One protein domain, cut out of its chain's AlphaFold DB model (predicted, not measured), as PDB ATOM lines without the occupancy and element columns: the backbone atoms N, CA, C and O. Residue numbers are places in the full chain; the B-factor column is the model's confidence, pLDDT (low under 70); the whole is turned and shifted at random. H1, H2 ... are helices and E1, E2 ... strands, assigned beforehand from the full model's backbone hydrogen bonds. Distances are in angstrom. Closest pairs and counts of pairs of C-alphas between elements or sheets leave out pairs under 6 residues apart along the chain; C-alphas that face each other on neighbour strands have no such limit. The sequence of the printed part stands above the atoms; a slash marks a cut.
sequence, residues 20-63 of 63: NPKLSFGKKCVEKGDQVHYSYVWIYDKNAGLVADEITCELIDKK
ATOM      1  N   ASN A  20     131.457 142.026 183.281       89.19
ATOM      2  CA  ASN A  20     131.069 142.087 181.870       89.19
ATOM      3  C   ASN A  20     132.104 141.359 180.985       89.19
ATOM      4  O   ASN A  20     132.922 142.013 180.330       89.19
ATOM      5  N   PRO A  21     132.133 140.014 180.996       90.12
ATOM      6  CA  PRO A  21     133.206 139.246 180.381       90.12
ATOM      7  C   PRO A  21     133.195 139.352 178.855       90.12
ATOM      8  O   PRO A  21     132.176 139.151 178.193       90.12
ATOM      9  N   LYS A  22     134.369 139.602 178.280       93.00
ATOM     10  CA  LYS A  22     134.631 139.553 176.844       93.00
ATOM     11  C   LYS A  22     135.875 138.718 176.571       93.00
ATOM     12  O   LYS A  22     136.806 138.680 177.373       93.00
ATOM     13  N   LEU A  23     135.867 138.051 175.422       94.00
ATOM     14  CA  LEU A  23     136.994 137.272 174.930       94.00
ATOM     15  C   LEU A  23     137.819 138.077 173.929       94.00
ATOM     16  O   LEU A  23     137.280 138.831 173.115       94.00
ATOM     17  N   SER A  24     139.132 137.897 173.994       94.88
ATOM     18  CA  SER A  24     140.075 138.327 172.965       94.88
ATOM     19  C   SER A  24     140.994 137.171 172.607       94.88
ATOM     20  O   SER A  24     141.439 136.429 173.487       94.88
ATOM     21  N   PHE A  25     141.255 137.029 171.313       96.19
ATOM     22  CA  PHE A  25     142.081 135.969 170.754       96.19
ATOM     23  C   PHE A  25     143.387 136.539 170.186       96.19
ATOM     24  O   PHE A  25     143.488 137.730 169.865       96.19
ATOM     25  N   GLY A  26     144.389 135.671 170.067       96.19
ATOM     26  CA  GLY A  26     145.740 136.018 169.616       96.19
ATOM     27  C   GLY A  26     146.711 136.172 170.786       96.19
ATOM     28  O   GLY A  26     146.297 136.501 171.899       96.19
ATOM     29  N   LYS A  27     148.000 135.892 170.537       96.06
ATOM     30  CA  LYS A  27     149.057 135.979 171.555       96.06
ATOM     31  C   LYS A  27     149.132 137.415 172.053       96.06
ATOM     32  O   LYS A  27     149.525 138.291 171.303       96.06
ATOM     33  N   LYS A  28     148.774 137.643 173.307       97.12
ATOM     34  CA  LYS A  28     148.888 138.945 173.970       97.12
ATOM     35  C   LYS A  28     149.550 138.749 175.320       97.12
ATOM     36  O   LYS A  28     149.407 137.678 175.923       97.12
ATOM     37  N   CYS A  29     150.274 139.762 175.767       96.12
ATOM     38  CA  CYS A  29     151.079 139.712 176.973       96.12
ATOM     39  C   CYS A  29     150.772 140.888 177.898       96.12
ATOM     40  O   CYS A  29     150.362 141.961 177.460       96.12
ATOM     41  N   VAL A  30     150.971 140.685 179.195       96.00
ATOM     42  CA  VAL A  30     150.856 141.728 180.215       96.00
ATOM     43  C   VAL A  30     151.980 141.561 181.225       96.00
ATOM     44  O   VAL A  30     152.262 140.447 181.673       96.00
ATOM     45  N   GLU A  31     152.621 142.662 181.586       95.12
ATOM     46  CA  GLU A  31     153.591 142.689 182.673       95.12
ATOM     47  C   GLU A  31     152.850 142.701 184.016       95.12
ATOM     48  O   GLU A  31     151.915 143.479 184.228       95.12
ATOM     49  N   LYS A  32     153.240 141.808 184.925       92.06
ATOM     50  CA  LYS A  32     152.790 141.819 186.319       92.06
ATOM     51  C   LYS A  32     153.983 141.578 187.229       92.06
ATOM     52  O   LYS A  32     154.494 140.462 187.316       92.06
ATOM     53  N   GLY A  33     154.389 142.629 187.937       89.50
ATOM     54  CA  GLY A  33     155.613 142.599 188.735       89.50
ATOM     55  C   GLY A  33     156.813 142.303 187.838       89.50
ATOM     56  O   GLY A  33     156.935 142.886 186.770       89.50
ATOM     57  N   ASP A  34     157.645 141.343 188.235       90.56
ATOM     58  CA  ASP A  34     158.864 140.989 187.495       90.56
ATOM     59  C   ASP A  34     158.635 139.968 186.361       90.56
ATOM     60  O   ASP A  34     159.598 139.478 185.752       90.56
ATOM     61  N   GLN A  35     157.375 139.605 186.090       93.12
ATOM     62  CA  GLN A  35     156.991 138.557 185.144       93.12
ATOM     63  C   GLN A  35     156.123 139.096 184.005       93.12
ATOM     64  O   GLN A  35     155.274 139.965 184.190       93.12
ATOM     65  N   VAL A  36     156.286 138.497 182.824       94.69
ATOM     66  CA  VAL A  36     155.398 138.716 181.681       94.69
ATOM     67  C   VAL A  36     154.471 137.513 181.557       94.69
ATOM     68  O   VAL A  36     154.914 136.393 181.305       94.69
ATOM     69  N   HIS A  37     153.173 137.740 181.725       94.81
ATOM     70  CA  HIS A  37     152.155 136.723 181.485       94.81
ATOM     71  C   HIS A  37     151.708 136.793 180.034       94.81
ATOM     72  O   HIS A  37     151.362 137.868 179.549       94.81
ATOM     73  N   TYR A  38     151.646 135.648 179.362       95.31
ATOM     74  CA  TYR A  38     151.141 135.549 178.000       95.31
ATOM     75  C   TYR A  38     149.987 134.553 177.923       95.31
ATOM     76  O   TYR A  38     149.945 133.554 178.642       95.31
ATOM     77  N   SER A  39     149.043 134.824 177.030       95.81
ATOM     78  CA  SER A  39     147.989 133.882 176.660       95.81
ATOM     79  C   SER A  39     147.520 134.171 175.237       95.81
ATOM     80  O   SER A  39     147.650 135.292 174.740       95.81
ATOM     81  N   TYR A  40     146.964 133.153 174.589       96.12
ATOM     82  CA  TYR A  40     146.275 133.276 173.300       96.12
ATOM     83  C   TYR A  40     144.776 133.543 173.460       96.12
ATOM     84  O   TYR A  40     144.106 133.890 172.486       96.12
ATOM     85  N   VAL A  41     144.256 133.352 174.675       96.00
ATOM     86  CA  VAL A  41     142.858 133.578 175.033       96.00
ATOM     87  C   VAL A  41     142.819 134.427 176.294       96.00
ATOM     88  O   VAL A  41     143.345 134.031 177.338       96.00
ATOM     89  N   TRP A  42     142.185 135.587 176.192       94.06
ATOM     90  CA  TRP A  42     142.024 136.525 177.296       94.06
ATOM     91  C   TRP A  42     140.552 136.712 177.619       94.06
ATOM     92  O   TRP A  42     139.766 137.058 176.738       94.06
ATOM     93  N   ILE A  43     140.204 136.520 178.890       92.56
ATOM     94  CA  ILE A  43     138.915 136.910 179.461       92.56
ATOM     95  C   ILE A  43     139.146 138.226 180.200       92.56
ATOM     96  O   ILE A  43     140.016 138.299 181.068       92.56
ATOM     97  N   TYR A  44     138.395 139.264 179.847       91.56
ATOM     98  CA  TYR A  44     138.526 140.593 180.446       91.56
ATOM     99  C   TYR A  44     137.163 141.252 180.633       91.56
ATOM    100  O   TYR A  44     136.195 140.882 179.971       91.56
ATOM    101  N   ASP A  45     137.088 142.235 181.529       91.75
ATOM    102  CA  ASP A  45     135.887 143.052 181.676       91.75
ATOM    103  C   ASP A  45     135.820 144.086 180.545       91.75
ATOM    104  O   ASP A  45     136.740 144.885 180.360       91.75
ATOM    105  N   LYS A  46     134.730 144.094 179.778       91.06
ATOM    106  CA  LYS A  46     134.543 145.006 178.644       91.06
ATOM    107  C   LYS A  46     134.619 146.482 179.052       91.06
ATOM    108  O   LYS A  46     135.047 147.288 178.230       91.06
ATOM    109  N   ASN A  47     134.209 146.829 180.272       93.69
ATOM    110  CA  ASN A  47     134.246 148.204 180.768       93.69
ATOM    111  C   ASN A  47     135.662 148.604 181.203       93.69
ATOM    112  O   ASN A  47     136.047 149.753 181.009       93.69
ATOM    113  N   ALA A  48     136.442 147.666 181.754       91.19
ATOM    114  CA  ALA A  48     137.846 147.898 182.109       91.19
ATOM    115  C   ALA A  48     138.788 147.874 180.888       91.19
ATOM    116  O   ALA A  48     139.868 148.459 180.927       91.19
ATOM    117  N   GLY A  49     138.378 147.207 179.805       93.12
ATOM    118  CA  GLY A  49     139.198 147.017 178.613       93.12
ATOM    119  C   GLY A  49     140.214 145.878 178.760       93.12
ATOM    120  O   GLY A  49     140.389 145.287 179.827       93.12
ATOM    121  N   LEU A  50     140.859 145.522 177.648       94.38
ATOM    122  CA  LEU A  50     141.908 144.506 177.634       94.38
ATOM    123  C   LEU A  50     143.262 145.178 177.871       94.38
ATOM    124  O   LEU A  50     143.693 145.980 177.053       94.38
ATOM    125  N   VAL A  51     143.928 144.820 178.968       94.50
ATOM    126  CA  VAL A  51     145.265 145.341 179.311       94.50
ATOM    127  C   VAL A  51     146.383 144.583 178.582       94.50
ATOM    128  O   VAL A  51     147.466 145.120 178.383       94.50
ATOM    129  N   ALA A  52     146.136 143.329 178.189       96.06
ATOM    130  CA  ALA A  52     147.126 142.517 177.493       96.06
ATOM    131  C   ALA A  52     147.262 142.929 176.022       96.06
ATOM    132  O   ALA A  52     146.265 143.002 175.302       96.06
ATOM    133  N   ASP A  53     148.502 143.103 175.574       96.19
ATOM    134  CA  ASP A  53     148.837 143.614 174.247       96.19
ATOM    135  C   ASP A  53     149.962 142.801 173.586       96.19
ATOM    136  O   ASP A  53     150.742 142.121 174.256       96.19
ATOM    137  N   GLU A  54     150.019 142.834 172.256       95.19
ATOM    138  CA  GLU A  54     151.047 142.145 171.468       95.19
ATOM    139  C   GLU A  54     152.434 142.773 171.651       95.19
ATOM    140  O   GLU A  54     153.416 142.036 171.753       95.19
ATOM    141  N   ILE A  55     152.524 144.100 171.790       95.19
ATOM    142  CA  ILE A  55     153.793 144.831 171.950       95.19
ATOM    143  C   ILE A  55     154.479 144.433 173.260       95.19
ATOM    144  O   ILE A  55     155.691 144.225 173.306       95.19
ATOM    145  N   THR A  56     153.708 144.234 174.331       95.50
ATOM    146  CA  THR A  56     154.230 143.789 175.634       95.50
ATOM    147  C   THR A  56     154.940 142.432 175.545       95.50
ATOM    148  O   THR A  56     155.784 142.120 176.384       95.50
ATOM    149  N   CYS A  57     154.646 141.609 174.530       95.06
ATOM    150  CA  CYS A  57     155.326 140.329 174.346       95.06
ATOM    151  C   CYS A  57     156.808 140.481 173.987       95.06
ATOM    152  O   CYS A  57     157.572 139.556 174.255       95.06
ATOM    153  N   GLU A  58     157.233 141.630 173.454       94.88
ATOM    154  CA  GLU A  58     158.645 141.904 173.163       94.88
ATOM    155  C   GLU A  58     159.526 141.918 174.422       94.88
ATOM    156  O   GLU A  58     160.742 141.765 174.330       94.88
ATOM    157  N   LEU A  59     158.935 142.108 175.608       92.00
ATOM    158  CA  LEU A  59     159.660 142.068 176.882       92.00
ATOM    159  C   LEU A  59     160.168 140.660 177.226       92.00
ATOM    160  O   LEU A  59     161.099 140.532 178.016       92.00
ATOM    161  N   ILE A  60     159.576 139.614 176.637       87.69
ATOM    162  CA  ILE A  60     160.010 138.222 176.833       87.69
ATOM    163  C   ILE A  60     161.361 137.982 176.153       87.69
ATOM    164  O   ILE A  60     162.211 137.320 176.731       87.69
ATOM    165  N   ASP A  61     161.570 138.552 174.964       74.12
ATOM    166  CA  ASP A  61     162.775 138.321 174.154       74.12
ATOM    167  C   ASP A  61     163.956 139.226 174.562       74.12
ATOM    168  O   ASP A  61     165.083 139.027 174.112       74.12
ATOM    169  N   LYS A  62     163.700 140.246 175.393       66.12
ATOM    170  CA  LYS A  62     164.700 141.218 175.876       66.12
ATOM    171  C   LYS A  62     165.329 140.842 177.230       66.12
ATOM    172  O   LYS A  62     166.227 141.559 177.670       66.12
ATOM    173  N   LYS A  63     164.858 139.779 177.891       56.50
ATOM    174  CA  LYS A  63     165.442 139.217 179.124       56.50
ATOM    175  C   LYS A  63     166.330 138.022 178.803       56.50
ATOM    176  O   LYS A  63     167.376 137.908 179.477       56.50
TER     177      LYS A  63
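Overview. This is residues 20 to 63 of the 63 residues of an uncharacterized protein of marine metagenome (UniProt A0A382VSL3). A single long hairpin of two strands, E1 and E2, is folded sharply partway along both strands; after it, residues 46 to 54 turn back along the hairpin and lead into one short helix, H1, which packs on the half of the hairpin nearer its turn. The last residues, 62 to 63, run on past H1. The printed part has 44 residues with two named strands and one named helix, in the order E1, E2, H1; the sheet, of order E1 - E2, is antiparallel and the class is mixed, helices and strands. The whole is only just compact, close to loose, with a radius of gyration of the C-alphas of 10.8 A, and elongated, with spans of 34 by 20 by 12 A.

Along the chain. E1, residues 21 to 32, begins at C-alpha 21 at (133.206, 139.246, 180.381) and is 20.6 A long; it bends by 111 degrees at residue 26. E2, residues 35 to 45, is 21.9 A long and bends by 100 degrees at residue 40. H1, residues 55 to 61, is 11.3 A long and ends at C-alpha 61 at (162.775, 138.321, 174.154).

Arrangement. E1 and E2 form a hairpin with a tight link, antiparallel at 159 degrees between their directions. N 24 and O 42 are 2.9 A apart and N 37 and O 30 are 2.9 A apart, within hydrogen-bond range. The closest C-alphas of E1 and H1 are those of Cys 29 and Cys 57, 5.0 A apart. The closest of E2 and H1 are those of Val 36 and Ile 60, 6.7 A apart. In H1, 0 of 3 O i to N i+4 pairs are within hydrogen-bond range, beside 4 of 4 O i to N i+3 pairs.

Size, cuts and confidence. The C-alphas farthest apart in the domain are those of Asn 20 and Lys 63, 34.6 A. The printed part has no cut, and the link from E2 to H1 is short. Mean pLDDT of the printed part is 91.9; residues 62 to 63 are under 70.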